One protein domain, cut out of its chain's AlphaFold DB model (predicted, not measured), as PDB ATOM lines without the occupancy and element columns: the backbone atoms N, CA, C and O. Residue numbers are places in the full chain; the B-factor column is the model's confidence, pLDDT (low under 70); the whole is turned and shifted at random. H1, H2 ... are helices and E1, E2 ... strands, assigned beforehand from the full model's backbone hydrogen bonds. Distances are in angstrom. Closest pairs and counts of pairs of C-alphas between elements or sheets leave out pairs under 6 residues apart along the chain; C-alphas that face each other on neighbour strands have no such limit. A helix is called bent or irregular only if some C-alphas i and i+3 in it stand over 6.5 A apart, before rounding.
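Overview. This is residues 11 to 51 and 81 to 209 of the 328 residues of an uncharacterized protein of Saccharothrix tamanrassetensis (UniProt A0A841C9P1). A strongly twisted six-strand sheet makes the middle of a compact domain, with H2 packed over one face and H4 and H5 on the other. H1 folds back on H2 as a helical hairpin, and the small hairpin of E5 and E6 lies farthest from the middle. The printed part has 170 residues, with helices and strands in the order H1 H2 H3 E1 H4 E2 E3 E4 E5 E6 E7 H5 H6 E8; the class is mixed. The sheet's order is E1 E8 E2 E3 E4 E7, all antiparallel. The radius of gyration of the C-alphas is 15.0 A, and the spans are 48, 35 and 33 A.

Arrangement. H1, residues 11 to 28, touches H2, residues 36 to 48, with its residues 19 to 27 alone, opposite ways at a shallow tilt of 32 degrees; their closest C-alphas, of Ala 23 and Ala 46, are 5.7 A apart. H3, residues 81 to 85, only grazes the sheet. E1, residues 87 to 92, H4, residues 95 to 107, and E2, residues 112 to 117, form a split strand-helix-strand unit, its two strands running the same way with E8, residues 203 to 208, between them; the crossover is right-handed. N 90 and O 205, 2.8 A, and N 113 and O 206, 2.9 A, are within hydrogen-bond range. E2, E3, residues 131 to 139, and E4, residues 142 to 147, form a meander, each strand the antiparallel neighbour of the one before, with N 114 and O 134 at 2.8 A and N 137 and O 144 at 2.9 A. H2 lies over E2 and E3 at a height over the sheet of 7.4 A; the closest C-alphas of H2 and E3, of Ala 40 and Phe 134, are 4.6 A apart. E5, residues 151 to 153, and E6, residues 156 to 158, form a hairpin, with N 158 and O 151 at 2.8 A. E6 runs on into E7, residues 161 to 165, at 73 degrees; N 145 and O 163, of E4 and E7, are 2.8 A apart. The sheet curls round H5, residues 167 to 173, which is only just irregular: C-alphas 168 and 171 are 7.0 A apart. H4 and H5 only just touch, with 3 pairs of C-alphas within 8 A, made by residues 95 to 99 of H4 alone; the closest C-alphas are those of Ala 95 and Pro 171, 6.7 A. H6, residues 182 to 190, is on the sheet; the C-alphas of Pro 131 and Phe 184, the closest of E3 and H6, are 6.6 A apart. There are three layers, helices on both faces of the sheet: H1, H2 and H6 on one, H4 and H5 on the other. Every O i to N i+4 pair is within hydrogen-bond range in H1, H2, H3, H4 and H6; in H5 it is 0 of 3, beside 3 of 4 O i to N i+3 pairs.

Along the chain. H1 begins at C-alpha 11 (-1.000, 18.955, -0.908) and is 26.0 A long; H2 is 18.4 A, H4 18.1 A and E3 24.7 A. E8 ends at C-alpha 208 (2.747, 2.798, 16.867).

Size, cuts and confidence. The C-alphas farthest apart, of Thr 11 and Pro 182, are 48.4 A apart. Residues 52 to 80 are not printed, with 14.6 A between C-alphas 51 and 81. The links E2 to E3 and H6 to E8 are long. The mean pLDDT of the printed part is 91.2; residues 11 to 17 are under 70.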
ATOM      1  N   THR A  11      -1.735  18.066  -1.820       49.88
ATOM      2  CA  THR A  11      -1.000  18.955  -0.908       49.88
ATOM      3  C   THR A  11      -0.407  18.233   0.311       49.88
ATOM      4  O   THR A  11       0.741  18.490   0.687       49.88
ATOM      5  N   ALA A  12      -1.139  17.278   0.894       59.28
ATOM      6  CA  ALA A  12      -0.656  16.419   1.975       59.28
ATOM      7  C   ALA A  12       0.367  15.382   1.478       59.28
ATOM      8  O   ALA A  12       1.207  14.935   2.260       59.28
ATOM      9  N   ARG A  13       0.327  15.015   0.187       59.28
ATOM     10  CA  ARG A  13       1.334  14.162  -0.467       59.28
ATOM     11  C   ARG A  13       2.673  14.883  -0.625       59.28
ATOM     12  O   ARG A  13       3.700  14.337  -0.225       59.28
ATOM     13  N   GLY A  14       2.664  16.116  -1.137       56.91
ATOM     14  CA  GLY A  14       3.881  16.920  -1.312       56.91
ATOM     15  C   GLY A  14       4.607  17.212   0.007       56.91
ATOM     16  O   GLY A  14       5.817  17.011   0.112       56.91
ATOM     17  N   HIS A  15       3.861  17.590   1.053       60.16
ATOM     18  CA  HIS A  15       4.438  17.841   2.378       60.16
ATOM     19  C   HIS A  15       5.046  16.577   2.996       60.16
ATOM     20  O   HIS A  15       6.173  16.633   3.493       60.16
ATOM     21  N   ARG A  16       4.354  15.432   2.908       65.56
ATOM     22  CA  ARG A  16       4.853  14.153   3.437       65.56
ATOM     23  C   ARG A  16       6.094  13.658   2.711       65.56
ATOM     24  O   ARG A  16       7.044  13.268   3.379       65.56
ATOM     25  N   ARG A  17       6.130  13.745   1.377       69.12
ATOM     26  CA  ARG A  17       7.313  13.358   0.596       69.12
ATOM     27  C   ARG A  17       8.523  14.214   0.976       69.12
ATOM     28  O   ARG A  17       9.570  13.670   1.298       69.12
ATOM     29  N   SER A  18       8.330  15.531   1.103       73.81
ATOM     30  CA  SER A  18       9.388  16.437   1.575       73.81
ATOM     31  C   SER A  18       9.871  16.114   2.999       73.81
ATOM     32  O   SER A  18      11.048  16.282   3.308       73.81
ATOM     33  N   GLY A  19       8.970  15.653   3.875       77.06
ATOM     34  CA  GLY A  19       9.292  15.235   5.238       77.06
ATOM     35  C   GLY A  19      10.089  13.933   5.270       77.06
ATOM     36  O   GLY A  19      11.131  13.886   5.916       77.06
ATOM     37  N   ALA A  20       9.647  12.922   4.521       79.94
ATOM     38  CA  ALA A  20      10.331  11.639   4.388       79.94
ATOM     39  C   ALA A  20      11.726  11.793   3.763       79.94
ATOM     40  O   ALA A  20      12.677  11.187   4.245       79.94
ATOM     41  N   ASP A  21      11.884  12.660   2.759       86.81
ATOM     42  CA  ASP A  21      13.186  12.935   2.140       86.81
ATOM     43  C   ASP A  21      14.160  13.592   3.132       86.81
ATOM     44  O   ASP A  21      15.321  13.186   3.233       86.81
ATOM     45  N   ARG A  22      13.685  14.565   3.926       86.50
ATOM     46  CA  ARG A  22      14.487  15.181   4.997       86.50
ATOM     47  C   ARG A  22      14.830  14.186   6.105       86.50
ATOM     48  O   ARG A  22      15.973  14.165   6.561       86.50
ATOM     49  N   ALA A  23      13.867  13.368   6.529       88.00
ATOM     50  CA  ALA A  23      14.080  12.315   7.518       88.00
ATOM     51  C   ALA A  23      15.116  11.298   7.019       88.00
ATOM     52  O   ALA A  23      16.050  10.964   7.740       88.00
ATOM     53  N   TRP A  24      15.022  10.880   5.758       91.56
ATOM     54  CA  TRP A  24      15.962   9.950   5.147       91.56
ATOM     55  C   TRP A  24      17.385  10.508   5.077       91.56
ATOM     56  O   TRP A  24      18.328   9.836   5.488       91.56
ATOM     57  N   ALA A  25      17.553  11.753   4.624       89.50
ATOM     58  CA  ALA A  25      18.862  12.407   4.596       89.50
ATOM     59  C   ALA A  25      19.482  12.504   6.003       89.50
ATOM     60  O   ALA A  25      20.673  12.254   6.185       89.50
ATOM     61  N   ALA A  26      18.656  12.813   7.005       88.81
ATOM     62  CA  ALA A  26      19.058  12.853   8.402       88.81
ATOM     63  C   ALA A  26      19.494  11.480   8.943       88.81
ATOM     64  O   ALA A  26      20.508  11.397   9.632       88.81
ATOM     65  N   LEU A  27      18.761  10.413   8.622       91.12
ATOM     66  CA  LEU A  27      19.099   9.039   9.011       91.12
ATOM     67  C   LEU A  27      20.384   8.562   8.329       91.12
ATOM     68  O   LEU A  27      21.236   7.941   8.959       91.12
ATOM     69  N   ALA A  28      20.565   8.908   7.054       87.25
ATOM     70  CA  ALA A  28      21.734   8.522   6.276       87.25
ATOM     71  C   ALA A  28      23.056   9.079   6.841       87.25
ATOM     72  O   ALA A  28      24.104   8.490   6.579       87.25
ATOM     73  N   ALA A  29      23.023  10.160   7.629       86.81
ATOM     74  CA  ALA A  29      24.195  10.695   8.333       86.81
ATOM     75  C   ALA A  29      24.696   9.782   9.474       86.81
ATOM     76  O   ALA A  29      25.844   9.889   9.897       86.81
ATOM     77  N   TYR A  30      23.847   8.864   9.942       87.81
ATOM     78  CA  TYR A  30      24.118   7.930  11.038       87.81
ATOM     79  C   TYR A  30      24.207   6.469  10.576       87.81
ATOM     80  O   TYR A  30      24.341   5.554  11.390       87.81
ATOM     81  N   ARG A  31      24.148   6.230   9.262       90.12
ATOM     82  CA  ARG A  31      24.043   4.895   8.656       90.12
ATOM     83  C   ARG A  31      25.113   3.898   9.090       90.12
ATOM     84  O   ARG A  31      24.840   2.707   9.152       90.12
ATOM     85  N   ASP A  32      26.321   4.374   9.366       87.62
ATOM     86  CA  ASP A  32      27.499   3.608   9.787       87.62
ATOM     87  C   ASP A  32      27.620   3.480  11.317       87.62
ATOM     88  O   ASP A  32      28.455   2.721  11.802       87.62
ATOM     89  N   ALA A  33      26.752   4.162  12.071       88.00
ATOM     90  CA  ALA A  33      26.652   4.087  13.528       88.00
ATOM     91  C   ALA A  33      25.377   3.363  14.016       88.00
ATOM     92  O   ALA A  33      25.285   2.978  15.178       88.00
ATOM     93  N   PHE A  34      24.388   3.124  13.152       90.06
ATOM     94  CA  PHE A  34      23.194   2.351  13.519       90.06
ATOM     95  C   PHE A  34      23.416   0.839  13.505       90.06
ATOM     96  O   PHE A  34      24.229   0.349  12.739       90.06
ATOM     97  N   THR A  35      22.650   0.083  14.279       91.94
ATOM     98  CA  THR A  35      22.395  -1.349  14.033       91.94
ATOM     99  C   THR A  35      21.089  -1.487  13.248       91.94
ATOM    100  O   THR A  35      20.395  -0.490  13.071       91.94
ATOM    101  N   CYS A  36      20.705  -2.681  12.786       94.19
ATOM    102  CA  CYS A  36      19.385  -2.854  12.156       94.19
ATOM    103  C   CYS A  36      18.245  -2.424  13.107       94.19
ATOM    104  O   CYS A  36      17.343  -1.693  12.703       94.19
ATOM    105  N   TYR A  37      18.360  -2.750  14.401       94.00
ATOM    106  CA  TYR A  37      17.431  -2.321  15.451       94.00
ATOM    107  C   TYR A  37      17.326  -0.794  15.563       94.00
ATOM    108  O   TYR A  37      16.231  -0.236  15.461       94.00
ATOM    109  N   SER A  38      18.455  -0.094  15.735       92.81
ATOM    110  CA  SER A  38      18.426   1.365  15.881       92.81
ATOM    111  C   SER A  38      18.126   2.100  14.582       92.81
ATOM    112  O   SER A  38      17.441   3.117  14.637       92.81
ATOM    113  N   ALA A  39      18.519   1.568  13.423       94.69
ATOM    114  CA  ALA A  39      18.145   2.114  12.120       94.69
ATOM    115  C   ALA A  39      16.627   2.073  11.909       94.69
ATOM    116  O   ALA A  39      16.037   3.081  11.518       94.69
ATOM    117  N   ALA A  40      15.984   0.936  12.193       96.25
ATOM    118  CA  ALA A  40      14.546   0.783  12.005       96.25
ATOM    119  C   ALA A  40      13.750   1.675  12.968       96.25
ATOM    120  O   ALA A  40      12.901   2.461  12.538       96.25
ATOM    121  N   VAL A  41      14.084   1.650  14.264       95.00
ATOM    122  CA  VAL A  41      13.424   2.524  15.244       95.00
ATOM    123  C   VAL A  41      13.660   4.003  14.925       95.00
ATOM    124  O   VAL A  41      12.735   4.808  15.060       95.00
ATOM    125  N   ALA A  42      14.850   4.367  14.437       94.06
ATOM    126  CA  ALA A  42      15.129   5.725  13.988       94.06
ATOM    127  C   ALA A  42      14.301   6.134  12.781       94.06
ATOM    128  O   ALA A  42      13.728   7.222  12.794       94.06
ATOM    129  N   ALA A  43      14.157   5.257  11.791       95.56
ATOM    130  CA  ALA A  43      13.293   5.512  10.649       95.56
ATOM    131  C   ALA A  43      11.830   5.722  11.073       95.56
ATOM    132  O   ALA A  43      11.222   6.720  10.690       95.56
ATOM    133  N   SER A  44      11.291   4.846  11.926       95.69
ATOM    134  CA  SER A  44       9.928   4.979  12.459       95.69
ATOM    135  C   SER A  44       9.738   6.281  13.253       95.69
ATOM    136  O   SER A  44       8.800   7.048  13.008       95.69
ATOM    137  N   SER A  45      10.678   6.595  14.150       94.31
ATOM    138  CA  SER A  45      10.619   7.800  14.984       94.31
ATOM    139  C   SER A  45      10.735   9.074  14.150       94.31
ATOM    140  O   SER A  45       9.956   9.999  14.351       94.31
ATOM    141  N   ALA A  46      11.647   9.122  13.175       93.69
ATOM    142  CA  ALA A  46      11.860  10.296  12.330       93.69
ATOM    143  C   ALA A  46      10.647  10.656  11.463       93.69
ATOM    144  O   ALA A  46      10.465  11.818  11.102       93.69
ATOM    145  N   LEU A  47       9.816   9.666  11.141       92.81
ATOM    146  CA  LEU A  47       8.560   9.859  10.421       92.81
ATOM    147  C   LEU A  47       7.402  10.263  11.337       92.81
ATOM    148  O   LEU A  47       6.459  10.906  10.880       92.81
ATOM    149  N   SER A  48       7.477   9.894  12.614       91.25
ATOM    150  CA  SER A  48       6.404  10.109  13.587       91.25
ATOM    151  C   SER A  48       6.585  11.381  14.413       91.25
ATOM    152  O   SER A  48       5.609  11.902  14.953       91.25
ATOM    153  N   ARG A  49       7.818  11.886  14.551       89.81
ATOM    154  CA  ARG A  49       8.122  13.044  15.398       89.81
ATOM    155  C   ARG A  49       9.350  13.849  14.940       89.81
ATOM    156  O   ARG A  49      10.332  13.271  14.471       89.81
ATOM    157  N   PRO A  50       9.327  15.187  15.082       85.75
ATOM    158  CA  PRO A  50      10.428  16.054  14.657       85.75
ATOM    159  C   PRO A  50      11.669  15.968  15.563       85.75
ATOM    160  O   PRO A  50      12.786  16.168  15.089       85.75
ATOM    161  N   ASP A  51      11.489  15.634  16.840       86.19
ATOM    162  CA  ASP A  51      12.506  15.526  17.898       86.19
ATOM    163  C   ASP A  51      13.073  14.100  18.042       86.19
ATOM    164  O   ASP A  51      13.635  13.724  19.071       86.19
ATOM    165  N   PHE A  81      12.304   2.531  27.012       90.19
ATOM    166  CA  PHE A  81      12.451   3.144  25.696       90.19
ATOM    167  C   PHE A  81      11.235   2.897  24.803       90.19
ATOM    168  O   PHE A  81      10.722   3.866  24.246       90.19
ATOM    169  N   ALA A  82      10.725   1.661  24.742       91.94
ATOM    170  CA  ALA A  82       9.542   1.309  23.953       91.94
ATOM    171  C   ALA A  82       8.348   2.241  24.239       91.94
ATOM    172  O   ALA A  82       7.727   2.758  23.309       91.94
ATOM    173  N   GLY A  83       8.088   2.532  25.520       91.31
ATOM    174  CA  GLY A  83       7.042   3.466  25.940       91.31
ATOM    175  C   GLY A  83       7.307   4.909  25.496       91.31
ATOM    176  O   GLY A  83       6.402   5.581  25.007       91.31
ATOM    177  N   ARG A  84       8.559   5.385  25.577       89.62
ATOM    178  CA  ARG A  84       8.941   6.748  25.143       89.62
ATOM    179  C   ARG A  84       8.771   6.975  23.637       89.62
ATOM    180  O   ARG A  84       8.365   8.067  23.220       89.62
ATOM    181  N   VAL A  85       9.071   5.963  22.817       90.88
ATOM    182  CA  VAL A  85       8.860   6.010  21.356       90.88
ATOM    183  C   VAL A  85       7.469   5.539  20.924       90.88
ATOM    184  O   VAL A  85       7.152   5.640  19.744       90.88
ATOM    185  N   ARG A  86       6.627   5.076  21.862       93.94
ATOM    186  CA  ARG A  86       5.300   4.491  21.597       93.94
ATOM    187  C   ARG A  86       5.355   3.364  20.561       93.94
ATOM    188  O   ARG A  86       4.565   3.346  19.620       93.94
ATOM    189  N   LEU A  87       6.322   2.460  20.712       94.69
ATOM    190  CA  LEU A  87       6.424   1.249  19.902       94.69
ATOM    191  C   LEU A  87       5.958   0.048  20.715       94.69
ATOM    192  O   LEU A  87       6.620  -0.363  21.668       94.69
ATOM    193  N   ALA A  88       4.837  -0.535  20.303       95.31
ATOM    194  CA  ALA A  88       4.297  -1.756  20.876       95.31
ATOM    195  C   ALA A  88       4.698  -2.951  20.009       95.31
ATOM    196  O   ALA A  88       4.457  -2.956  18.801       95.31
ATOM    197  N   ARG A  89       5.296  -3.978  20.621       95.62
ATOM    198  CA  ARG A  89       5.557  -5.246  19.930       95.62
ATOM    199  C   ARG A  89       4.248  -5.969  19.654       95.62
ATOM    200  O   ARG A  89       3.369  -6.031  20.511       95.62
ATOM    201  N   ALA A  90       4.172  -6.577  18.485       95.75
ATOM    202  CA  ALA A  90       3.085  -7.433  18.067       95.75
ATOM    203  C   ALA A  90       3.644  -8.652  17.323       95.75
ATOM    204  O   ALA A  90       4.771  -8.652  16.819       95.75
ATOM    205  N   GLY A  91       2.848  -9.713  17.277       96.25
ATOM    206  CA  GLY A  91       3.181 -10.904  16.522       96.25
ATOM    207  C   GLY A  91       1.996 -11.843  16.386       96.25
ATOM    208  O   GLY A  91       1.011 -11.725  17.109       96.25
ATOM    209  N   THR A  92       2.103 -12.749  15.424       96.94
ATOM    210  CA  THR A  92       1.155 -13.840  15.177       96.94
ATOM    211  C   THR A  92       1.878 -14.959  14.425       96.94
ATOM    212  O   THR A  92       2.959 -14.758  13.861       96.94
ATOM    213  N   ASP A  93       1.282 -16.144  14.397       96.06
ATOM    214  CA  ASP A  93       1.746 -17.265  13.577       96.06
ATOM    215  C   ASP A  93       1.034 -17.337  12.215       96.06
ATOM    216  O   ASP A  93       1.400 -18.155  11.368       96.06
ATOM    217  N   SER A  94       0.065 -16.446  11.971       96.19
ATOM    218  CA  SER A  94      -0.671 -16.319  10.710       96.19
ATOM    219  C   SER A  94      -0.108 -15.205   9.821       96.19
ATOM    220  O   SER A  94      -0.089 -14.035  10.199       96.19
ATOM    221  N   ALA A  95       0.303 -15.560   8.601       94.88
ATOM    222  CA  ALA A  95       0.795 -14.595   7.614       94.88
ATOM    223  C   ALA A  95      -0.279 -13.568   7.225       94.88
ATOM    224  O   ALA A  95       0.017 -12.379   7.112       94.88
ATOM    225  N   ASP A  96      -1.519 -14.031   7.050       96.38
ATOM    226  CA  ASP A  96      -2.644 -13.193   6.638       96.38
ATOM    227  C   ASP A  96      -2.998 -12.180   7.730       96.38
ATOM    228  O   ASP A  96      -3.161 -10.996   7.448       96.38
ATOM    229  N   GLU A  97      -3.017 -12.610   8.996       97.56
ATOM    230  CA  GLU A  97      -3.278 -11.707  10.122       97.56
ATOM    231  C   GLU A  97      -2.166 -10.657  10.270       97.56
ATOM    232  O   GLU A  97      -2.453  -9.477  10.492       97.56
ATOM    233  N   ALA A  98      -0.898 -11.056  10.110       97.50
ATOM    234  CA  ALA A  98       0.221 -10.117  10.123       97.50
ATOM    235  C   ALA A  98       0.071  -9.075   9.001       97.50
ATOM    236  O   ALA A  98       0.160  -7.872   9.256       97.50
ATOM    237  N   LEU A  99      -0.214  -9.523   7.774       97.44
ATOM    238  CA  LEU A  99      -0.418  -8.645   6.624       97.44
ATOM    239  C   LEU A  99      -1.587  -7.678   6.843       97.44
ATOM    240  O   LEU A  99      -1.448  -6.483   6.562       97.44
ATOM    241  N   ASP A 100      -2.714  -8.163   7.361       97.25
ATOM    242  CA  ASP A 100      -3.900  -7.353   7.632       97.25
ATOM    243  C   ASP A 100      -3.621  -6.271   8.679       97.25
ATOM    244  O   ASP A 100      -3.934  -5.095   8.455       97.25
ATOM    245  N   ARG A 101      -2.977  -6.628   9.798       97.62
ATOM    246  CA  ARG A 101      -2.641  -5.672  10.867       97.62
ATOM    247  C   ARG A 101      -1.645  -4.617  10.408       97.62
ATOM    248  O   ARG A 101      -1.879  -3.425  10.623       97.62
ATOM    249  N   ILE A 102      -0.586  -5.032   9.714       97.81
ATOM    250  CA  ILE A 102       0.414  -4.112   9.161       97.81
ATOM    251  C   ILE A 102      -0.257  -3.177   8.154       97.81
ATOM    252  O   ILE A 102      -0.127  -1.959   8.252       97.81
ATOM    253  N   THR A 103      -1.062  -3.711   7.235       97.06
ATOM    254  CA  THR A 103      -1.794  -2.903   6.249       97.06
ATOM    255  C   THR A 103      -2.749  -1.913   6.920       97.06
ATOM    256  O   THR A 103      -2.870  -0.772   6.469       97.06
ATOM    257  N   ALA A 104      -3.419  -2.308   8.004       96.75
ATOM    258  CA  ALA A 104      -4.289  -1.422   8.768       96.75
ATOM    259  C   ALA A 104      -3.515  -0.254   9.405       96.75
ATOM    260  O   ALA A 104      -3.991   0.881   9.330       96.75
ATOM    261  N   ALA A 105      -2.328  -0.500   9.971       97.00
ATOM    262  CA  ALA A 105      -1.442   0.556  10.475       97.00
ATOM    263  C   ALA A 105      -0.975   1.492   9.349       97.00
ATOM    264  O   ALA A 105      -1.139   2.712   9.430       97.00
ATOM    265  N   LEU A 106      -0.531   0.928   8.223       96.06
ATOM    266  CA  LEU A 106      -0.113   1.700   7.051       96.06
ATOM    267  C   LEU A 106      -1.247   2.578   6.486       96.06
ATOM    268  O   LEU A 106      -1.007   3.718   6.088       96.06
ATOM    269  N   ARG A 107      -2.507   2.116   6.507       95.12
ATOM    270  CA  ARG A 107      -3.680   2.927   6.111       95.12
ATOM    271  C   ARG A 107      -3.927   4.125   7.029       95.12
ATOM    272  O   ARG A 107      -4.451   5.132   6.556       95.12
ATOM    273  N   ARG A 108      -3.531   4.043   8.303       95.06
ATOM    274  CA  ARG A 108      -3.528   5.177   9.247       95.06
ATOM    275  C   ARG A 108      -2.305   6.086   9.084       95.06
ATOM    276  O   ARG A 108      -2.176   7.065   9.809       95.06
ATOM    277  N   ALA A 109      -1.449   5.804   8.097       93.56
ATOM    278  CA  ALA A 109      -0.163   6.458   7.878       93.56
ATOM    279  C   ALA A 109       0.808   6.309   9.063       93.56
ATOM    280  O   ALA A 109       1.668   7.165   9.268       93.56
ATOM    281  N   GLU A 110       0.681   5.222   9.823       95.56
ATOM    282  CA  GLU A 110       1.605   4.877  10.900       95.56
ATOM    283  C   GLU A 110       2.741   4.012  10.333       95.56
ATOM    284  O   GLU A 110       2.458   3.019   9.652       95.56
ATOM    285  N   PRO A 111       4.021   4.364  10.566       96.88
ATOM    286  CA  PRO A 111       5.130   3.493  10.205       96.88
ATOM    287  C   PRO A 111       5.103   2.217  11.049       96.88
ATOM    288  O   PRO A 111       4.734   2.237  12.223       96.88
ATOM    289  N   VAL A 112       5.554   1.113  10.461       98.19
ATOM    290  CA  VAL A 112       5.668  -0.177  11.149       98.19
ATOM    291  C   VAL A 112       7.106  -0.664  11.065       98.19
ATOM    292  O   VAL A 112       7.710  -0.624   9.997       98.19
ATOM    293  N   VAL A 113       7.662  -1.131  12.181       98.38
ATOM    294  CA  VAL A 113       8.983  -1.766  12.223       98.38
ATOM    295  C   VAL A 113       8.802  -3.271  12.079       98.38
ATOM    296  O   VAL A 113       8.186  -3.897  12.933       98.38
ATOM    297  N   ILE A 114       9.332  -3.866  11.020       98.38
ATOM    298  CA  ILE A 114       9.276  -5.311  10.785       98.38
ATOM    299  C   ILE A 114      10.504  -5.971  11.404       98.38
ATOM    300  O   ILE A 114      11.622  -5.522  11.169       98.38
ATOM    301  N   ALA A 115      10.296  -7.056  12.154       97.31
ATOM    302  CA  ALA A 115      11.362  -7.919  12.654       97.31
ATOM    303  C   ALA A 115      11.527  -9.120  11.712       97.31
ATOM    304  O   ALA A 115      10.965 -10.194  11.941       97.31
ATOM    305  N   GLY A 116      12.261  -8.924  10.619       96.44
ATOM    306  CA  GLY A 116      12.443  -9.916   9.562       96.44
ATOM    307  C   GLY A 116      13.676 -10.803   9.743       96.44
ATOM    308  O   GLY A 116      14.352 -10.796  10.775       96.44
ATOM    309  N   ASP A 117      13.963 -11.568   8.696       95.94
ATOM    310  CA  ASP A 117      15.166 -12.377   8.533       95.94
ATOM    311  C   ASP A 117      15.947 -11.879   7.310       95.94
ATOM    312  O   ASP A 117      15.421 -11.846   6.193       95.94
ATOM    313  N   ALA A 118      17.213 -11.508   7.523       94.56
ATOM    314  CA  ALA A 118      18.108 -10.967   6.509       94.56
ATOM    315  C   ALA A 118      18.182 -11.831   5.241       94.56
ATOM    316  O   ALA A 118      18.314 -11.286   4.148       94.56
ATOM    317  N   ARG A 119      18.045 -13.160   5.357       93.44
ATOM    318  CA  ARG A 119      18.102 -14.085   4.208       93.44
ATOM    319  C   ARG A 119      17.009 -13.851   3.159       93.44
ATOM    320  O   ARG A 119      17.137 -14.323   2.033       93.44
ATOM    321  N   TRP A 120      15.899 -13.219   3.548       93.88
ATOM    322  CA  TRP A 120      14.741 -12.989   2.678       93.88
ATOM    323  C   TRP A 120      14.689 -11.565   2.128       93.88
ATOM    324  O   TRP A 120      13.793 -11.239   1.353       93.88
ATOM    325  N   LEU A 121      15.636 -10.708   2.513       93.94
ATOM    326  CA  LEU A 121      15.628  -9.306   2.124       93.94
ATOM    327  C   LEU A 121      16.448  -9.119   0.841       93.94
ATOM    328  O   LEU A 121      17.648  -9.380   0.846       93.94
ATOM    329  N   PRO A 122      15.858  -8.623  -0.262       91.94
ATOM    330  CA  PRO A 122      16.543  -8.552  -1.555       91.94
ATOM    331  C   PRO A 122      17.702  -7.544  -1.592       91.94
ATOM    332  O   PRO A 122      18.543  -7.607  -2.484       91.94
ATOM    333  N   TRP A 123      17.755  -6.613  -0.635       91.25
ATOM    334  CA  TRP A 123      18.865  -5.667  -0.464       91.25
ATOM    335  C   TRP A 123      19.935  -6.156   0.521       91.25
ATOM    336  O   TRP A 123      20.941  -5.476   0.726       91.25
ATOM    337  N   GLN A 124      19.728  -7.324   1.132       87.75
ATOM    338  CA  GLN A 124      20.718  -8.010   1.947       87.75
ATOM    339  C   GLN A 124      21.360  -9.122   1.123       87.75
ATOM    340  O   GLN A 124      20.689  -9.893   0.443       87.75
ATOM    341  N   HIS A 125      22.679  -9.253   1.209       81.81
ATOM    342  CA  HIS A 125      23.406 -10.366   0.588       81.81
ATOM    343  C   HIS A 125      23.620 -11.533   1.565       81.81
ATOM    344  O   HIS A 125      24.568 -12.303   1.414       81.81
ATOM    345  N   ALA A 126      22.765 -11.653   2.585       84.75
ATOM    346  CA  ALA A 126      22.864 -12.686   3.607       84.75
ATOM    347  C   ALA A 126      22.487 -14.060   3.038       84.75
ATOM    348  O   ALA A 126      21.432 -14.232   2.430       84.75
ATOM    349  N   ARG A 127      23.359 -15.050   3.246       85.44
ATOM    350  CA  ARG A 127      23.076 -16.456   2.904       85.44
ATOM    351  C   ARG A 127      22.484 -17.240   4.068       85.44
ATOM    352  O   ARG A 127      21.857 -18.274   3.858       85.44
ATOM    353  N   GLU A 128      22.703 -16.743   5.275       89.69
ATOM    354  CA  GLU A 128      22.292 -17.365   6.522       89.69
ATOM    355  C   GLU A 128      21.192 -16.539   7.178       89.69
ATOM    356  O   GLU A 128      21.056 -15.337   6.937       89.69
ATOM    357  N   SER A 129      20.388 -17.218   7.989       91.81
ATOM    358  CA  SER A 129      19.341 -16.577   8.769       91.81
ATOM    359  C   SER A 129      19.957 -15.640   9.807       91.81
ATOM    360  O   SER A 129      20.818 -16.064  10.572       91.81
ATOM    361  N   ALA A 130      19.491 -14.396   9.865       91.94
ATOM    362  CA  ALA A 130      19.893 -13.434  10.887       91.94
ATOM    363  C   ALA A 130      18.755 -12.435  11.145       91.94
ATOM    364  O   ALA A 130      18.139 -11.969  10.182       91.94
ATOM    365  N   PRO A 131      18.459 -12.076  12.409       94.06
ATOM    366  CA  PRO A 131      17.449 -11.067  12.686       94.06
ATOM    367  C   PRO A 131      17.811  -9.738  12.017       94.06
ATOM    368  O   PRO A 131      18.925  -9.235  12.168       94.06
ATOM    369  N   HIS A 132      16.853  -9.152  11.299       95.88
ATOM    370  CA  HIS A 132      17.037  -7.851  10.668       95.88
ATOM    371  C   HIS A 132      15.776  -7.011  10.772       95.88
ATOM    372  O   HIS A 132      14.701  -7.426  10.341       95.88
ATOM    373  N   TRP A 133      15.914  -5.822  11.351       97.31
ATOM    374  CA  TRP A 133      14.811  -4.884  11.497       97.31
ATOM    375  C   TRP A 133      14.859  -3.812  10.413       97.31
ATOM    376  O   TRP A 133      15.923  -3.277  10.100       97.31
ATOM    377  N   PHE A 134      13.696  -3.478   9.863       97.81
ATOM    378  CA  PHE A 134      13.518  -2.395   8.894       97.81
ATOM    379  C   PHE A 134      12.142  -1.753   9.073       97.81
ATOM    380  O   PHE A 134      11.242  -2.354   9.656       97.81
ATOM    381  N   THR A 135      11.968  -0.531   8.582       98.06
ATOM    382  CA  THR A 135      10.697   0.193   8.702       98.06
ATOM    383  C   THR A 135       9.955   0.179   7.383       98.06
ATOM    384  O   THR A 135      10.560   0.318   6.324       98.06
ATOM    385  N   VAL A 136       8.638   0.040   7.440       97.75
ATOM    386  CA  VAL A 136       7.752   0.142   6.286       97.75
ATOM    387  C   VAL A 136       6.749   1.271   6.458       97.75
ATOM    388  O   VAL A 136       6.266   1.532   7.562       97.75
ATOM    389  N   VAL A 137       6.428   1.937   5.350       96.69
ATOM    390  CA  VAL A 137       5.406   2.986   5.269       96.69
ATOM    391  C   VAL A 137       4.519   2.807   4.041       96.69
ATOM    392  O   VAL A 137       4.886   2.145   3.071       96.69
ATOM    393  N   ALA A 138       3.332   3.413   4.072       95.12
ATOM    394  CA  ALA A 138       2.420   3.384   2.937       95.12
ATOM    395  C   ALA A 138       3.011   4.143   1.740       95.12
ATOM    396  O   ALA A 138       3.455   5.284   1.877       95.12
ATOM    397  N   HIS A 139       2.936   3.536   0.556       94.00
ATOM    398  CA  HIS A 139       3.307   4.155  -0.712       94.00
ATOM    399  C   HIS A 139       2.170   3.966  -1.736       94.00
ATOM    400  O   HIS A 139       1.487   2.944  -1.705       94.00
ATOM    401  N   PRO A 140       1.923   4.904  -2.673       91.06
ATOM    402  CA  PRO A 140       0.853   4.745  -3.667       91.06
ATOM    403  C   PRO A 140       0.949   3.464  -4.510       91.06
ATOM    404  O   PRO A 140      -0.071   2.921  -4.922       91.06
ATOM    405  N   GLU A 141       2.168   2.980  -4.744       92.62
ATOM    406  CA  GLU A 141       2.459   1.780  -5.546       92.62
ATOM    407  C   GLU A 141       2.646   0.508  -4.695       92.62
ATOM    408  O   GLU A 141       2.948  -0.558  -5.225       92.62
ATOM    409  N   GLY A 142       2.475   0.597  -3.371       94.88
ATOM    410  CA  GLY A 142       2.676  -0.526  -2.458       94.88
ATOM    411  C   GLY A 142       3.181  -0.071  -1.095       94.88
ATOM    412  O   GLY A 142       2.546   0.726  -0.408       94.88
ATOM    413  N   VAL A 143       4.328  -0.593  -0.689       95.88
ATOM    414  CA  VAL A 143       4.936  -0.313   0.609       95.88
ATOM    415  C   VAL A 143       6.349   0.184   0.385       95.88
ATOM    416  O   VAL A 143       7.141  -0.464  -0.292       95.88
ATOM    417  N   GLU A 144       6.673   1.347   0.932       96.81
ATOM    418  CA  GLU A 144       8.041   1.847   0.917       96.81
ATOM    419  C   GLU A 144       8.792   1.271   2.120       96.81
ATOM    420  O   GLU A 144       8.381   1.433   3.270       96.81
ATOM    421  N   VAL A 145       9.885   0.575   1.832       96.88
ATOM    422  CA  VAL A 145      10.840   0.033   2.794       96.88
ATOM    423  C   VAL A 145      11.912   1.079   3.063       96.88
ATOM    424  O   VAL A 145      12.487   1.641   2.130       96.88
ATOM    425  N   LEU A 146      12.218   1.279   4.341       96.81
ATOM    426  CA  LEU A 146      13.250   2.163   4.859       96.81
ATOM    427  C   LEU A 146      14.210   1.359   5.741       96.81
ATOM    428  O   LEU A 146      13.883   0.981   6.868       96.81
ATOM    429  N   ASP A 147      15.419   1.141   5.236       96.31
ATOM    430  CA  ASP A 147      16.521   0.505   5.951       96.31
ATOM    431  C   ASP A 147      17.740   1.432   5.929       96.31
ATOM    432  O   ASP A 147      18.508   1.474   4.967       96.31
ATOM    433  N   ALA A 148      17.899   2.229   6.986       94.56
ATOM    434  CA  ALA A 148      18.973   3.215   7.077       94.56
ATOM    435  C   ALA A 148      20.352   2.603   7.396       94.56
ATOM    436  O   ALA A 148      21.334   3.345   7.483       94.56
ATOM    437  N   LEU A 149      20.450   1.283   7.594       94.25
ATOM    438  CA  LEU A 149      21.701   0.631   7.957       94.25
ATOM    439  C   LEU A 149      22.682   0.612   6.777       94.25
ATOM    440  O   LEU A 149      22.361   0.182   5.671       94.25
ATOM    441  N   ALA A 150      23.921   1.016   7.053       92.81
ATOM    442  CA  ALA A 150      25.077   0.722   6.221       92.81
ATOM    443  C   ALA A 150      26.082  -0.120   7.006       92.81
ATOM    444  O   ALA A 150      26.505   0.249   8.109       92.81
ATOM    445  N   MET A 151      26.506  -1.239   6.432       89.81
ATOM    446  CA  MET A 151      27.522  -2.092   7.036       89.81
ATOM    447  C   MET A 151      28.292  -2.872   5.982       89.81
ATOM    448  O   MET A 151      27.807  -3.116   4.884       89.81
ATOM    449  N   ARG A 152      29.506  -3.289   6.329       85.62
ATOM    450  CA  ARG A 152      30.260  -4.254   5.533       85.62
ATOM    451  C   ARG A 152      30.096  -5.623   6.172       85.62
ATOM    452  O   ARG A 152      30.428  -5.787   7.340       85.62
ATOM    453  N   THR A 153      29.604  -6.572   5.393       83.88
ATOM    454  CA  THR A 153      29.423  -7.971   5.791       83.88
ATOM    455  C   THR A 153      30.468  -8.848   5.102       83.88
ATOM    456  O   THR A 153      31.200  -8.383   4.222       83.88
ATOM    457  N   ALA A 154      30.502 -10.140   5.439       79.25
ATOM    458  CA  ALA A 154      31.289 -11.132   4.703       79.25
ATOM    459  C   ALA A 154      30.882 -11.252   3.218       79.25
ATOM    460  O   ALA A 154      31.644 -11.775   2.407       79.25
ATOM    461  N   HIS A 155      29.696 -10.759   2.848       82.25
ATOM    462  CA  HIS A 155      29.141 -10.849   1.497       82.25
ATOM    463  C   HIS A 155      29.192  -9.528   0.716       82.25
ATOM    464  O   HIS A 155      28.732  -9.479  -0.421       82.25
ATOM    465  N   GLY A 156      29.764  -8.466   1.294       85.25
ATOM    466  CA  GLY A 156      29.946  -7.177   0.627       85.25
ATOM    467  C   GLY A 156      29.437  -5.983   1.429       85.25
ATOM    468  O   GLY A 156      29.136  -6.070   2.621       85.25
ATOM    469  N   GLU A 157      29.384  -4.833   0.759       89.38
ATOM    470  CA  GLU A 157      28.849  -3.594   1.317       89.38
ATOM    471  C   GLU A 157      27.317  -3.599   1.239       89.38
ATOM    472  O   GLU A 157      26.743  -3.619   0.153       89.38
ATOM    473  N   GLN A 158      26.659  -3.527   2.393       90.88
ATOM    474  CA  GLN A 158      25.259  -3.143   2.497       90.88
ATOM    475  C   GLN A 158      25.169  -1.618   2.557       90.88
ATOM    476  O   GLN A 158      25.772  -0.973   3.422       90.88
ATOM    477  N   ARG A 159      24.361  -1.047   1.664       93.25
ATOM    478  CA  ARG A 159      24.051   0.384   1.631       93.25
ATOM    479  C   ARG A 159      22.666   0.652   2.224       93.25
ATOM    480  O   ARG A 159      21.815  -0.239   2.175       93.25
ATOM    481  N   PRO A 160      22.409   1.881   2.709       95.25
ATOM    482  CA  PRO A 160      21.066   2.273   3.105       95.25
ATOM    483  C   PRO A 160      20.106   2.070   1.939       95.25
ATOM    484  O   PRO A 160      20.390   2.500   0.817       95.25
ATOM    485  N   THR A 161      18.979   1.431   2.213       95.12
ATOM    486  CA  THR A 161      18.000   1.058   1.202       95.12
ATOM    487  C   THR A 161      16.694   1.783   1.444       95.12
ATOM    488  O   THR A 161      16.108   1.721   2.523       95.12
ATOM    489  N   ARG A 162      16.227   2.447   0.392       95.50
ATOM    490  CA  ARG A 162      14.894   3.018   0.297       95.50
ATOM    491  C   ARG A 162      14.292   2.552  -1.014       95.50
ATOM    492  O   ARG A 162      14.789   2.924  -2.075       95.50
ATOM    493  N   THR A 163      13.289   1.691  -0.939       95.50
ATOM    494  CA  THR A 163      12.702   1.056  -2.123       95.50
ATOM    495  C   THR A 163      11.213   0.828  -1.940       95.50
ATOM    496  O   THR A 163      10.739   0.680  -0.817       95.50
ATOM    497  N   VAL A 164      10.477   0.791  -3.044       96.44
ATOM    498  CA  VAL A 164       9.047   0.484  -3.047       96.44
ATOM    499  C   VAL A 164       8.870  -0.974  -3.432       96.44
ATOM    500  O   VAL A 164       9.413  -1.435  -4.434       96.44
ATOM    501  N   VAL A 165       8.100  -1.691  -2.625       95.88
ATOM    502  CA  VAL A 165       7.770  -3.099  -2.812       95.88
ATOM    503  C   VAL A 165       6.262  -3.213  -3.046       95.88
ATOM    504  O   VAL A 165       5.487  -2.623  -2.282       95.88
ATOM    505  N   PRO A 166       5.805  -3.947  -4.074       95.69
ATOM    506  CA  PRO A 166       4.390  -4.251  -4.239       95.69
ATOM    507  C   PRO A 166       3.819  -4.895  -2.973       95.69
ATOM    508  O   PRO A 166       4.434  -5.772  -2.373       95.69
ATOM    509  N   ILE A 167       2.608  -4.507  -2.566       93.69
ATOM    510  CA  ILE A 167       1.993  -5.037  -1.332       93.69
ATOM    511  C   ILE A 167       1.873  -6.573  -1.335       93.69
ATOM    512  O   ILE A 167       1.957  -7.195  -0.282       93.69
ATOM    513  N   GLY A 168       1.718  -7.186  -2.515       93.50
ATOM    514  CA  GLY A 168       1.659  -8.641  -2.677       93.50
ATOM    515  C   GLY A 168       2.970  -9.365  -2.358       93.50
ATOM    516  O   GLY A 168       2.927 -10.545  -2.028       93.50
ATOM    517  N   ASP A 169       4.102  -8.658  -2.387       95.06
ATOM    518  CA  ASP A 169       5.425  -9.212  -2.085       95.06
ATOM    519  C   ASP A 169       5.808  -9.017  -0.608       95.06
ATOM    520  O   ASP A 169       6.734  -9.664  -0.113       95.06
ATOM    521  N   LEU A 170       5.070  -8.172   0.131       94.62
ATOM    522  CA  LEU A 170       5.310  -7.923   1.553       94.62
ATOM    523  C   LEU A 170       5.364  -9.213   2.392       94.62
ATOM    524  O   LEU A 170       6.288  -9.310   3.199       94.62
ATOM    525  N   PRO A 171       4.485 -10.227   2.212       94.44
ATOM    526  CA  PRO A 171       4.547 -11.470   2.986       94.44
ATOM    527  C   PRO A 171       5.914 -12.165   2.973       94.44
ATOM    528  O   PRO A 171       6.302 -12.753   3.983       94.44
ATOM    529  N   GLY A 172       6.670 -12.064   1.871       93.00
ATOM    530  CA  GLY A 172       8.023 -12.620   1.778       93.00
ATOM    531  C   GLY A 172       9.027 -11.930   2.709       93.00
ATOM    532  O   GLY A 172       9.958 -12.567   3.188       93.00
ATOM    533  N   LEU A 173       8.796 -10.651   3.022       95.31
ATOM    534  CA  LEU A 173       9.642  -9.836   3.895       95.31
ATOM    535  C   LEU A 173       9.250  -9.930   5.379       95.31
ATOM    536  O   LEU A 173      10.026  -9.523   6.240       95.31
ATOM    537  N   LEU A 174       8.053 -10.444   5.693       96.12
ATOM    538  CA  LEU A 174       7.543 -10.543   7.070       96.12
ATOM    539  C   LEU A 174       8.094 -11.743   7.846       96.12
ATOM    540  O   LEU A 174       7.873 -11.845   9.053       96.12
ATOM    541  N   LEU A 175       8.763 -12.675   7.165       94.12
ATOM    542  CA  LEU A 175       9.311 -13.867   7.798       94.12
ATOM    543  C   LEU A 175      10.408 -13.480   8.786       94.12
ATOM    544  O   LEU A 175      11.482 -13.029   8.392       94.12
ATOM    545  N   SER A 176      10.132 -13.692  10.068       91.44
ATOM    546  CA  SER A 176      11.110 -13.524  11.128       91.44
ATOM    547  C   SER A 176      12.117 -14.671  11.168       91.44
ATOM    548  O   SER A 176      11.838 -15.794  10.741       91.44
ATOM    549  N   VAL A 177      13.279 -14.395  11.763       90.25
ATOM    550  CA  VAL A 177      14.279 -15.428  12.031       90.25
ATOM    551  C   VAL A 177      13.710 -16.521  12.957       90.25
ATOM    552  O   VAL A 177      12.990 -16.193  13.909       90.25
ATOM    553  N   PRO A 178      14.018 -17.813  12.726       82.69
ATOM    554  CA  PRO A 178      13.600 -18.885  13.622       82.69
ATOM    555  C   PRO A 178      14.121 -18.678  15.048       82.69
ATOM    556  O   PRO A 178      15.299 -18.403  15.262       82.69
ATOM    557  N   VAL A 179      13.254 -18.885  16.039       76.81
ATOM    558  CA  VAL A 179      13.562 -18.695  17.472       76.81
ATOM    559  C   VAL A 179      14.385 -19.833  18.094       76.81
ATOM    560  O   VAL A 179      14.573 -19.869  19.304       76.81
ATOM    561  N   GLY A 180      14.862 -20.779  17.278       84.75
ATOM    562  CA  GLY A 180      15.651 -21.924  17.739       84.75
ATOM    563  C   GLY A 180      17.089 -21.574  18.129       84.75
ATOM    564  O   GLY A 180      17.704 -22.326  18.881       84.75
ATOM    565  N   ASP A 181      17.624 -20.447  17.647       90.12
ATOM    566  CA  ASP A 181      18.939 -19.968  18.071       90.12
ATOM    567  C   ASP A 181      18.809 -19.089  19.334       90.12
ATOM    568  O   ASP A 181      18.117 -18.061  19.298       90.12
ATOM    569  N   PRO A 182      19.475 -19.446  20.450       91.38
ATOM    570  CA  PRO A 182      19.382 -18.689  21.694       91.38
ATOM    571  C   PRO A 182      19.957 -17.268  21.587       91.38
ATOM    572  O   PRO A 182      19.439 -16.363  22.237       91.38
ATOM    573  N   VAL A 183      20.965 -17.025  20.743       91.88
ATOM    574  CA  VAL A 183      21.519 -15.678  20.519       91.88
ATOM    575  C   VAL A 183      20.484 -14.799  19.822       91.88
ATOM    576  O   VAL A 183      20.255 -13.661  20.231       91.88
ATOM    577  N   PHE A 184      19.796 -15.330  18.809       92.62
ATOM    578  CA  PHE A 184      18.726 -14.594  18.130       92.62
ATOM    579  C   PHE A 184      17.549 -14.313  19.062       92.62
ATOM    580  O   PHE A 184      17.007 -13.207  19.042       92.62
ATOM    581  N   ALA A 185      17.184 -15.272  19.915       92.69
ATOM    582  CA  ALA A 185      16.151 -15.068  20.922       92.69
ATOM    583  C   ALA A 185      16.520 -13.945  21.908       92.69
ATOM    584  O   ALA A 185      15.669 -13.105  22.205       92.69
ATOM    585  N   LEU A 186      17.777 -13.882  22.367       92.06
ATOM    586  CA  LEU A 186      18.255 -12.833  23.275       92.06
ATOM    587  C   LEU A 186      18.252 -11.445  22.628       92.06
ATOM    588  O   LEU A 186      17.759 -10.494  23.238       92.06
ATOM    589  N   ARG A 187      18.728 -11.321  21.383       92.06
ATOM    590  CA  ARG A 187      18.680 -10.047  20.647       92.06
ATOM    591  C   ARG A 187      17.254  -9.543  20.502       92.06
ATOM    592  O   ARG A 187      16.950  -8.399  20.834       92.06
ATOM    593  N   GLU A 188      16.353 -10.423  20.072       93.25
ATOM    594  CA  GLU A 188      14.949 -10.073  19.903       93.25
ATOM    595  C   GLU A 188      14.277  -9.730  21.234       93.25
ATOM    596  O   GLU A 188      13.532  -8.753  21.267       93.25
ATOM    597  N   ARG A 189      14.567 -10.445  22.330       93.00
ATOM    598  CA  ARG A 189      14.048 -10.167  23.684       93.00
ATOM    599  C   ARG A 189      14.361  -8.742  24.140       93.00
ATOM    600  O   ARG A 189      13.460  -8.046  24.604       93.00
ATOM    601  N   PHE A 190      15.592  -8.277  23.927       91.62
ATOM    602  CA  PHE A 190      16.075  -6.979  24.422       91.62
ATOM    603  C   PHE A 190      16.143  -5.862  23.361       91.62
ATOM    604  O   PHE A 190      16.609  -4.752  23.647       91.62
ATOM    605  N   ALA A 191      15.636  -6.108  22.147       91.62
ATOM    606  CA  ALA A 191      15.704  -5.171  21.019       91.62
ATOM    607  C   ALA A 191      15.097  -3.776  21.262       91.62
ATOM    608  O   ALA A 191      15.459  -2.852  20.548       91.62
ATOM    609  N   LEU A 192      14.211  -3.590  22.249       91.56
ATOM    610  CA  LEU A 192      13.604  -2.288  22.588       91.56
ATOM    611  C   LEU A 192      13.993  -1.771  23.985       91.56
ATOM    612  O   LEU A 192      13.330  -0.889  24.521       91.56
ATOM    613  N   GLY A 193      15.066  -2.305  24.570       89.00
ATOM    614  CA  GLY A 193      15.627  -1.850  25.848       89.00
ATOM    615  C   GLY A 193      15.000  -2.465  27.098       89.00
ATOM    616  O   GLY A 193      15.695  -2.602  28.100       89.00
ATOM    617  N   ASP A 194      13.740  -2.887  27.032       90.81
ATOM    618  CA  ASP A 194      13.071  -3.652  28.089       90.81
ATOM    619  C   ASP A 194      13.150  -5.159  27.827       90.81
ATOM    620  O   ASP A 194      13.329  -5.598  26.687       90.81
ATOM    621  N   ASP A 195      12.997  -5.954  28.884       92.38
ATOM    622  CA  ASP A 195      12.854  -7.400  28.766       92.38
ATOM    623  C   ASP A 195      11.444  -7.756  28.270       92.38
ATOM    624  O   ASP A 195      10.467  -7.703  29.020       92.38
ATOM    625  N   ALA A 196      11.328  -8.113  26.991       92.00
ATOM    626  CA  ALA A 196      10.060  -8.511  26.383       92.00
ATOM    627  C   ALA A 196       9.734 -10.010  26.545       92.00
ATOM    628  O   ALA A 196       8.726 -10.474  26.011       92.00
ATOM    629  N   GLY A 197      10.581 -10.776  27.241       91.38
ATOM    630  CA  GLY A 197      10.541 -12.235  27.220       91.38
ATOM    631  C   GLY A 197      10.997 -12.835  25.879       91.38
ATOM    632  O   GLY A 197      11.345 -12.113  24.937       91.38
ATOM    633  N   PRO A 198      11.053 -14.175  25.780       90.12
ATOM    634  CA  PRO A 198      11.457 -14.844  24.551       90.12
ATOM    635  C   PRO A 198      10.457 -14.559  23.419       90.12
ATOM    636  O   PRO A 198       9.247 -14.548  23.657       90.12
ATOM    637  N   PRO A 199      10.921 -14.363  22.173       91.12
ATOM    638  CA  PRO A 199      10.011 -14.252  21.043       91.12
ATOM    639  C   PRO A 199       9.275 -15.581  20.816       91.12
ATOM    640  O   PRO A 199       9.906 -16.633  20.750       91.12
ATOM    641  N   VAL A 200       7.950 -15.526  20.650       91.44
ATOM    642  CA  VAL A 200       7.105 -16.731  20.514       91.44
ATOM    643  C   VAL A 200       6.425 -16.883  19.153       91.44
ATOM    644  O   VAL A 200       5.969 -17.974  18.834       91.44
ATOM    645  N   HIS A 201       6.377 -15.822  18.344       94.56
ATOM    646  CA  HIS A 201       5.632 -15.802  17.080       94.56
ATOM    647  C   HIS A 201       6.533 -15.857  15.845       94.56
ATOM    648  O   HIS A 201       7.648 -15.326  15.852       94.56
ATOM    649  N   ARG A 202       6.013 -16.444  14.762       94.38
ATOM    650  CA  ARG A 202       6.680 -16.532  13.452       94.38
ATOM    651  C   ARG A 202       6.720 -15.211  12.679       94.38
ATOM    652  O   ARG A 202       7.667 -14.985  11.930       94.38
ATOM    653  N   TYR A 203       5.699 -14.375  12.822       97.00
ATOM    654  CA  TYR A 203       5.633 -13.043  12.223       97.00
ATOM    655  C   TYR A 203       5.642 -12.021  13.348       97.00
ATOM    656  O   TYR A 203       4.813 -12.095  14.256       97.00
ATOM    657  N   ARG A 204       6.598 -11.093  13.318       97.06
ATOM    658  CA  ARG A 204       6.838 -10.141  14.410       97.06
ATOM    659  C   ARG A 204       7.061  -8.742  13.853       97.06
ATOM    660  O   ARG A 204       7.767  -8.557  12.862       97.06
ATOM    661  N   TRP A 205       6.472  -7.754  14.507       97.88
ATOM    662  CA  TRP A 205       6.650  -6.346  14.174       97.88
ATOM    663  C   TRP A 205       6.488  -5.478  15.423       97.88
ATOM    664  O   TRP A 205       6.100  -5.954  16.491       97.88
ATOM    665  N   ALA A 206       6.793  -4.192  15.297       97.44
ATOM    666  CA  ALA A 206       6.390  -3.174  16.247       97.44
ATOM    667  C   ALA A 206       5.589  -2.088  15.528       97.44
ATOM    668  O   ALA A 206       5.987  -1.595  14.470       97.44
ATOM    669  N   GLU A 207       4.451  -1.728  16.105       95.94
ATOM    670  CA  GLU A 207       3.531  -0.715  15.587       95.94
ATOM    671  C   GLU A 207       3.422   0.466  16.552       95.94
ATOM    672  O   GLU A 207       3.748   0.351  17.739       95.94
ATOM    673  N   ILE A 208       2.990   1.621  16.035       96.00
ATOM    674  CA  ILE A 208       2.747   2.798  16.867       96.00
ATOM    675  C   ILE A 208       1.578   2.510  17.807       96.00
ATOM    676  O   ILE A 208       0.469   2.210  17.366       96.00
ATOM    677  N   GLY A 209       1.813   2.631  19.108       93.31
ATOM    678  CA  GLY A 209       0.794   2.376  20.111       93.31
ATOM    679  C   GLY A 209       1.358   2.277  21.518       93.31
ATOM    680  O   GLY A 209       2.570   2.267  21.741       93.31
TER     681      GLY A 209